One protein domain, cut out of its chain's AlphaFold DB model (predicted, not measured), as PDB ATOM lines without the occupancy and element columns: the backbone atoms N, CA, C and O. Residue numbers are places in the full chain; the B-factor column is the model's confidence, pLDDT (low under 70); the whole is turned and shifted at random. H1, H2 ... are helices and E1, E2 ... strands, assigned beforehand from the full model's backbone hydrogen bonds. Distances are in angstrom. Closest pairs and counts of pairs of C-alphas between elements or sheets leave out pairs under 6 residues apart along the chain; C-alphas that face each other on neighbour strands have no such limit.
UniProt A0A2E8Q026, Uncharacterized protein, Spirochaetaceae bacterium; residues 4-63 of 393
ATOM      1  N   ARG A   4     -28.590  41.575 -29.965       80.38
ATOM      2  CA  ARG A   4     -28.278  42.721 -29.096       80.38
ATOM      3  C   ARG A   4     -26.946  42.557 -28.355       80.38
ATOM      4  O   ARG A   4     -26.256  43.542 -28.122       80.38
ATOM      5  N   VAL A   5     -26.590  41.324 -27.988       80.88
ATOM      6  CA  VAL A   5     -25.316  40.999 -27.327       80.88
ATOM      7  C   VAL A   5     -24.167  41.056 -28.328       80.88
ATOM      8  O   VAL A   5     -23.140  41.650 -28.027       80.88
ATOM      9  N   GLN A   6     -24.362  40.504 -29.527       82.62
ATOM     10  CA  GLN A   6     -23.360  40.570 -30.595       82.62
ATOM     11  C   GLN A   6     -23.036  42.016 -30.969       82.62
ATOM     12  O   GLN A   6     -21.866  42.368 -31.055       82.62
ATOM     13  N   LYS A   7     -24.055  42.879 -31.068       86.06
ATOM     14  CA  LYS A   7     -23.848  44.307 -31.316       86.06
ATOM     15  C   LYS A   7     -22.995  44.978 -30.229       86.06
ATOM     16  O   LYS A   7     -22.041  45.661 -30.562       86.06
ATOM     17  N   LYS A   8     -23.267  44.713 -28.942       84.94
ATOM     18  CA  LYS A   8     -22.438  45.233 -27.834       84.94
ATOM     19  C   LYS A   8     -20.975  44.776 -27.924       84.94
ATOM     20  O   LYS A   8     -20.077  45.576 -27.690       84.94
ATOM     21  N   ILE A   9     -20.738  43.506 -28.263       85.44
ATOM     22  CA  ILE A   9     -19.379  42.963 -28.431       85.44
ATOM     23  C   ILE A   9     -18.673  43.640 -29.613       85.44
ATOM     24  O   ILE A   9     -17.506  44.006 -29.511       85.44
ATOM     25  N   GLU A  10     -19.368  43.834 -30.734       86.62
ATOM     26  CA  GLU A  10     -18.815  44.531 -31.899       86.62
ATOM     27  C   GLU A  10     -18.502  46.001 -31.617       86.62
ATOM     28  O   GLU A  10     -17.462  46.490 -32.060       86.62
ATOM     29  N   ASP A  11     -19.371  46.693 -30.881       87.12
ATOM     30  CA  ASP A  11     -19.167  48.085 -30.482       87.12
ATOM     31  C   ASP A  11     -17.931  48.200 -29.570       87.12
ATOM     32  O   ASP A  11     -17.036  48.998 -29.844       87.12
ATOM     33  N   TYR A  12     -17.791  47.302 -28.588       88.06
ATOM     34  CA  TYR A  12     -16.586  47.192 -27.758       88.06
ATOM     35  C   TYR A  12     -15.319  46.912 -28.573       88.06
ATOM     36  O   TYR A  12     -14.277  47.512 -28.330       88.06
ATOM     37  N   ARG A  13     -15.377  46.032 -29.580       86.12
ATOM     38  CA  ARG A  13     -14.216  45.724 -30.436       86.12
ATOM     39  C   ARG A  13     -13.749  46.911 -31.277       86.12
ATOM     40  O   ARG A  13     -12.578  46.950 -31.658       86.12
ATOM     41  N   LYS A  14     -14.645  47.847 -31.587       89.25
ATOM     42  CA  LYS A  14     -14.330  49.060 -32.354       89.25
ATOM     43  C   LYS A  14     -13.821  50.188 -31.462       89.25
ATOM     44  O   LYS A  14     -13.005  50.984 -31.919       89.25
ATOM     45  N   ASP A  15     -14.281  50.246 -30.218       89.12
ATOM     46  CA  ASP A  15     -13.933  51.309 -29.285       89.12
ATOM     47  C   ASP A  15     -12.700  50.957 -28.440       89.12
ATOM     48  O   ASP A  15     -12.722  50.102 -27.552       89.12
ATOM     49  N   ARG A  16     -11.594  51.652 -28.715       85.31
ATOM     50  CA  ARG A  16     -10.331  51.461 -27.995       85.31
ATOM     51  C   ARG A  16     -10.378  52.009 -26.566       85.31
ATOM     52  O   ARG A  16      -9.670  51.469 -25.721       85.31
ATOM     53  N   SER A  17     -11.190  53.035 -26.299       87.06
ATOM     54  CA  SER A  17     -11.360  53.592 -24.952       87.06
ATOM     55  C   SER A  17     -12.032  52.563 -24.056       87.06
ATOM     56  O   SER A  17     -11.471  52.188 -23.034       87.06
ATOM     57  N   LEU A  18     -13.152  51.989 -24.511       86.25
ATOM     58  CA  LEU A  18     -13.869  50.949 -23.763       86.25
ATOM     59  C   LEU A  18     -12.995  49.715 -23.485       86.25
ATOM     60  O   LEU A  18     -13.085  49.116 -22.416       86.25
ATOM     61  N   GLN A  19     -12.122  49.336 -24.423       86.94
ATOM     62  CA  GLN A  19     -11.155  48.252 -24.212       86.94
ATOM     63  C   GLN A  19     -10.125  48.582 -23.131       86.94
ATOM     64  O   GLN A  19      -9.781  47.714 -22.328       86.94
ATOM     65  N   GLN A  20      -9.613  49.814 -23.115       85.31
ATOM     66  CA  GLN A  20      -8.651  50.254 -22.108       85.31
ATOM     67  C   GLN A  20      -9.299  50.395 -20.733       85.31
ATOM     68  O   GLN A  20      -8.720  49.917 -19.759       85.31
ATOM     69  N   ASP A  21     -10.503  50.957 -20.663       88.19
ATOM     70  CA  ASP A  21     -11.266  51.114 -19.425       88.19
ATOM     71  C   ASP A  21     -11.574  49.748 -18.803       88.19
ATOM     72  O   ASP A  21     -11.305  49.516 -17.623       88.19
ATOM     73  N   PHE A  22     -12.050  48.795 -19.611       89.44
ATOM     74  CA  PHE A  22     -12.294  47.431 -19.144       89.44
ATOM     75  C   PHE A  22     -11.004  46.730 -18.694       89.44
ATOM     76  O   PHE A  22     -10.992  46.033 -17.678       89.44
ATOM     77  N   LEU A  23      -9.895  46.926 -19.416       87.19
ATOM     78  CA  LEU A  23      -8.604  46.366 -19.022       87.19
ATOM     79  C   LEU A  23      -8.107  46.967 -17.701       87.19
ATOM     80  O   LEU A  23      -7.568  46.227 -16.884       87.19
ATOM     81  N   GLN A  24      -8.287  48.272 -17.474       85.69
ATOM     82  CA  GLN A  24      -7.944  48.905 -16.199       85.69
ATOM     83  C   GLN A  24      -8.756  48.319 -15.044       85.69
ATOM     84  O   GLN A  24      -8.180  47.995 -14.012       85.69
ATOM     85  N   GLN A  25     -10.055  48.095 -15.241       85.31
ATOM     86  CA  GLN A  25     -10.901  47.440 -14.239       85.31
ATOM     87  C   GLN A  25     -10.442  46.009 -13.949       85.31
ATOM     88  O   GLN A  25     -10.395  45.592 -12.798       85.31
ATOM     89  N   CYS A  26     -10.021  45.258 -14.970       84.88
ATOM     90  CA  CYS A  26      -9.490  43.911 -14.764       84.88
ATOM     91  C   CYS A  26      -8.192  43.889 -13.939       84.88
ATOM     92  O   CYS A  26      -7.859  42.843 -13.396       84.88
ATOM     93  N   ARG A  27      -7.451  45.005 -13.842       80.94
ATOM     94  CA  ARG A  27      -6.230  45.088 -13.019       80.94
ATOM     95  C   ARG A  27      -6.523  45.192 -11.526       80.94
ATOM     96  O   ARG A  27      -5.657  44.846 -10.736       80.94
ATOM     97  N   THR A  28      -7.700  45.690 -11.145       80.56
ATOM     98  CA  THR A  28      -8.094  45.884  -9.737       80.56
ATOM     99  C   THR A  28      -8.943  44.737  -9.193       80.56
ATOM    100  O   THR A  28      -9.327  44.745  -8.029       80.56
ATOM    101  N   VAL A  29      -9.288  43.775 -10.044       80.75
ATOM    102  CA  VAL A  29     -10.143  42.630  -9.729       80.75
ATOM    103  C   VAL A  29      -9.258  41.404  -9.454       80.75
ATOM    104  O   VAL A  29      -8.267  41.238 -10.168       80.75
ATOM    105  N   PRO A  30      -9.605  40.533  -8.479       77.25
ATOM    106  CA  PRO A  30      -8.847  39.312  -8.210       77.25
ATOM    107  C   PRO A  30      -8.654  38.468  -9.465       77.25
ATOM    108  O   PRO A  30      -9.549  38.393 -10.324       77.25
ATOM    109  N   VAL A  31      -7.507  37.801  -9.577       74.25
ATOM    110  CA  VAL A  31      -7.173  37.043 -10.789       74.25
ATOM    111  C   VAL A  31      -8.216  35.954 -11.046       74.25
ATOM    112  O   VAL A  31      -8.679  35.791 -12.179       74.25
ATOM    113  N   GLU A  32      -8.707  35.289  -9.999       76.94
ATOM    114  CA  GLU A  32      -9.765  34.280 -10.080       76.94
ATOM    115  C   GLU A  32     -11.051  34.809 -10.709       76.94
ATOM    116  O   GLU A  32     -11.749  34.070 -11.413       76.94
ATOM    117  N   ALA A  33     -11.370  36.084 -10.493       81.88
ATOM    118  CA  ALA A  33     -12.564  36.694 -11.050       81.88
ATOM    119  C   ALA A  33     -12.437  36.949 -12.559       81.88
ATOM    120  O   ALA A  33     -13.421  36.797 -13.288       81.88
ATOM    121  N   VAL A  34     -11.228  37.215 -13.060       81.50
ATOM    122  CA  VAL A  34     -10.947  37.307 -14.504       81.50
ATOM    123  C   VAL A  34     -10.898  35.922 -15.160       81.50
ATOM    124  O   VAL A  34     -11.387  35.745 -16.283       81.50
ATOM    125  N   LEU A  35     -10.358  34.916 -14.463       77.31
ATOM    126  CA  LEU A  35     -10.270  33.543 -14.971       77.31
ATOM    127  C   LEU A  35     -11.629  32.827 -14.961       77.31
ATOM    128  O   LEU A  35     -11.958  32.091 -15.900       77.31
ATOM    129  N   TRP A  36     -12.445  33.070 -13.933       82.50
ATOM    130  CA  TRP A  36     -13.758  32.452 -13.731       82.50
ATOM    131  C   TRP A  36     -14.881  33.477 -13.483       82.50
ATOM    132  O   TRP A  36     -15.600  33.387 -12.486       82.50
ATOM    133  N   PRO A  37     -15.150  34.386 -14.436       84.38
ATOM    134  CA  PRO A  37     -16.166  35.432 -14.295       84.38
ATOM    135  C   PRO A  37     -17.600  34.901 -14.137       84.38
ATOM    136  O   PRO A  37     -18.485  35.631 -13.710       84.38
ATOM    137  N   GLU A  38     -17.852  33.617 -14.425       82.75
ATOM    138  CA  GLU A  38     -19.141  32.959 -14.147       82.75
ATOM    139  C   GLU A  38     -19.412  32.760 -12.651       82.75
ATOM    140  O   GLU A  38     -20.561  32.523 -12.269       82.75
ATOM    141  N   LYS A  39     -18.350  32.748 -11.837       82.12
ATOM    142  CA  LYS A  39     -18.394  32.555 -10.383       82.12
ATOM    143  C   LYS A  39     -18.279  33.881  -9.626       82.12
ATOM    144  O   LYS A  39     -18.791  33.975  -8.520       82.12
ATOM    145  N   TYR A  40     -17.665  34.887 -10.246       83.69
ATOM    146  CA  TYR A  40     -17.293  36.162  -9.627       83.69
ATOM    147  C   TYR A  40     -17.852  37.367 -10.395       83.69
ATOM    148  O   TYR A  40     -17.183  38.379 -10.593       83.69
ATOM    149  N   SER A  41     -19.097  37.262 -10.863       82.62
ATOM    150  CA  SER A  41     -19.750  38.294 -11.677       82.62
ATOM    151  C   SER A  41     -19.897  39.644 -10.961       82.62
ATOM    152  O   SER A  41     -19.978  40.670 -11.625       82.62
ATOM    153  N   SER A  42     -19.910  39.651  -9.625       82.81
ATOM    154  CA  SER A  42     -20.042  40.845  -8.778       82.81
ATOM    155  C   SER A  42     -18.844  41.796  -8.825       82.81
ATOM    156  O   SER A  42     -18.980  42.944  -8.422       82.81
ATOM    157  N   HIS A  43     -17.684  41.339  -9.303       83.56
ATOM    158  CA  HIS A  43     -16.472  42.161  -9.370       83.56
ATOM    159  C   HIS A  43     -16.413  43.072 -10.603       83.56
ATOM    160  O   HIS A  43     -15.515  43.902 -10.709       83.56
ATOM    161  N   PHE A  44     -17.348  42.921 -11.544       85.75
ATOM    162  CA  PHE A  44     -17.364  43.681 -12.789       85.75
ATOM    163  C   PHE A  44     -18.489  44.725 -12.782       85.75
ATOM    164  O   PHE A  44     -19.591  44.431 -12.313       85.75
ATOM    165  N   PRO A  45     -18.267  45.930 -13.338       85.25
ATOM    166  CA  PRO A  45     -19.306  46.954 -13.398       85.25
ATOM    167  C   PRO A  45     -20.496  46.532 -14.254       85.25
ATOM    168  O   PRO A  45     -20.330  45.912 -15.308       85.25
ATOM    169  N   ALA A  46     -21.694  46.946 -13.838       84.50
ATOM    170  CA  ALA A  46     -22.961  46.598 -14.485       84.50
ATOM    171  C   ALA A  46     -22.994  46.920 -15.992       84.50
ATOM    172  O   ALA A  46     -23.618  46.190 -16.765       84.50
ATOM    173  N   ASP A  47     -22.274  47.957 -16.429       85.00
ATOM    174  CA  ASP A  47     -22.189  48.375 -17.835       85.00
ATOM    175  C   ASP A  47     -21.585  47.300 -18.747       85.00
ATOM    176  O   ASP A  47     -21.987  47.151 -19.911       85.00
ATOM    177  N   TYR A  48     -20.671  46.493 -18.199       85.50
ATOM    178  CA  TYR A  48     -20.034  45.377 -18.890       85.50
ATOM    179  C   TYR A  48     -20.799  44.060 -18.749       85.50
ATOM    180  O   TYR A  48     -20.443  43.077 -19.397       85.50
ATOM    181  N   MET A  49     -21.880  44.022 -17.969       88.62
ATOM    182  CA  MET A  49     -22.604  42.791 -17.668       88.62
ATOM    183  C   MET A  49     -23.736  42.517 -18.656       88.62
ATOM    184  O   MET A  49     -24.484  43.398 -19.090       88.62
ATOM    185  N   ILE A  50     -23.892  41.241 -19.011       87.69
ATOM    186  CA  ILE A  50     -25.046  40.744 -19.754       87.69
ATOM    187  C   ILE A  50     -25.652  39.516 -19.077       87.69
ATOM    188  O   ILE A  50     -24.952  38.686 -18.500       87.69
ATOM    189  N   LYS A  51     -26.968  39.347 -19.214       83.38
ATOM    190  CA  LYS A  51     -27.657  38.126 -18.782       83.38
ATOM    191  C   LYS A  51     -27.529  37.040 -19.845       83.38
ATOM    192  O   LYS A  51     -27.982  37.209 -20.979       83.38
ATOM    193  N   ARG A  52     -26.951  35.900 -19.467       78.31
ATOM    194  CA  ARG A  52     -26.898  34.678 -20.277       78.31
ATOM    195  C   ARG A  52     -27.584  33.551 -19.505       78.31
ATOM    196  O   ARG A  52     -26.987  32.888 -18.661       78.31
ATOM    197  N   GLY A  53     -28.866  33.338 -19.792       77.19
ATOM    198  CA  GLY A  53     -29.700  32.429 -19.003       77.19
ATOM    199  C   GLY A  53     -29.967  33.006 -17.609       77.19
ATOM    200  O   GLY A  53     -30.419  34.142 -17.505       77.19
ATOM    201  N   LYS A  54     -29.682  32.234 -16.551       76.81
ATOM    202  CA  LYS A  54     -29.849  32.663 -15.145       76.81
ATOM    203  C   LYS A  54     -28.635  33.398 -14.561       76.81
ATOM    204  O   LYS A  54     -28.722  33.876 -13.438       76.81
ATOM    205  N   LYS A  55     -27.510  33.454 -15.282       80.00
ATOM    206  CA  LYS A  55     -26.259  34.055 -14.800       80.00
ATOM    207  C   LYS A  55     -25.971  35.372 -15.511       80.00
ATOM    208  O   LYS A  55     -26.276  35.524 -16.698       80.00
ATOM    209  N   GLU A  56     -25.364  36.294 -14.781       85.31
ATOM    210  CA  GLU A  56     -24.787  37.514 -15.333       85.31
ATOM    211  C   GLU A  56     -23.317  37.290 -15.646       85.31
ATOM    212  O   GLU A  56     -22.626  36.545 -14.951       85.31
ATOM    213  N   PHE A  57     -22.860  37.874 -16.746       85.50
ATOM    214  CA  PHE A  57     -21.534  37.607 -17.261       85.50
ATOM    215  C   PHE A  57     -20.959  38.830 -17.991       85.50
ATOM    216  O   PHE A  57     -21.685  39.435 -18.787       85.50
ATOM    217  N   PRO A  58     -19.681  39.183 -17.772       87.50
ATOM    218  CA  PRO A  58     -19.045  40.308 -18.446       87.50
ATOM    219  C   PRO A  58     -18.867  40.015 -19.938       87.50
ATOM    220  O   PRO A  58     -18.195  39.055 -20.326       87.50
ATOM    221  N   TYR A  59     -19.478  40.832 -20.800       85.44
ATOM    222  CA  TYR A  59     -19.505  40.555 -22.234       85.44
ATOM    223  C   TYR A  59     -18.131  40.551 -22.923       85.44
ATOM    224  O   TYR A  59     -17.968  39.738 -23.837       85.44
ATOM    225  N   PRO A  60     -17.119  41.336 -22.491       85.44
ATOM    226  CA  PRO A  60     -15.775  41.237 -23.064       85.44
ATOM    227  C   PRO A  60     -15.080  39.897 -22.783       85.44
ATOM    228  O   PRO A  60     -14.135  39.542 -23.478       85.44
ATOM    229  N   LEU A  61     -15.544  39.125 -21.792       85.00
ATOM    230  CA  LEU A  61     -14.964  37.825 -21.439       85.00
ATOM    231  C   LEU A  61     -15.767  36.639 -22.001       85.00
ATOM    232  O   LEU A  61     -15.527  35.495 -21.611       85.00
ATOM    233  N   LEU A  62     -16.770  36.878 -22.857       82.88
ATOM    234  CA  LEU A  62     -17.620  35.810 -23.409       82.88
ATOM    235  C   LEU A  62     -16.895  34.965 -24.445       82.88
ATOM    236  O   LEU A  62     -17.106  33.754 -24.509       82.88
ATOM    237  N   GLU A  63     -16.107  35.626 -25.289       81.44
ATOM    238  CA  GLU A  63     -15.399  35.000 -26.394       81.44
ATOM    239  C   GLU A  63     -13.941  34.753 -26.011       81.44
ATOM    240  O   GLU A  63     -13.285  35.590 -25.386       81.44
TER     241      GLU A  63
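Overview. This is residues 4 to 63 of the 393 residues of an uncharacterized protein of Spirochaetaceae bacterium (UniProt A0A2E8Q026). A two-stranded hairpin, E1 and E2, sits inside an open frame: H1 and H2 meet at a corner as an L, and short H3 follows beyond H2's far end. The 60 printed residues include H1, H2, H3, E1 and E2 in that order, class mixed, with an antiparallel sheet E1 - E2. The whole is compact, radius of gyration of the C-alphas 11.0 A, spanning 27 by 27 by 18 A.

Arrangement. E1, residues 49 to 52, and E2, residues 55 to 58, form an antiparallel hairpin at 139 degrees; N 50 and O 57, 2.9 A apart, are within hydrogen-bond range. H1, residues 4 to 14, has its C-alpha closest to E1 at Val 5, 7.6 A from that of Ile 50. H2, residues 16 to 28, only just touches H1, with 3 pairs of C-alphas within 8 A, only at the corner and with residues 18 to 19 alone; the closest C-alphas are those of Tyr 12 and Leu 18, 6.1 A, and the lines are about perpendicular at 83 degrees. H2 is apart from E1 and E2. H3, residues 31 to 35, is close to H2 but not clearly touching: the closest C-alphas, Cys 26 and Val 34, are 6.8 A apart. H1 and H3 have every O i to N i+4 pair within hydrogen-bond range, H2 8 of 9.

Along the chain. H2 is 19.2 A long, H1 15.7 A. C-alpha 4 begins H1 at (-28.278, 42.721, -29.096); C-alpha 58 ends E2 at (-19.045, 40.308, -18.446).

Size, cuts and confidence. The C-alphas farthest apart, Arg 16 and Lys 54, are 30.0 A apart. The printed part has no cut; the link H3 to E1 is long, 13 residues. No printed residue is under 70 in pLDDT.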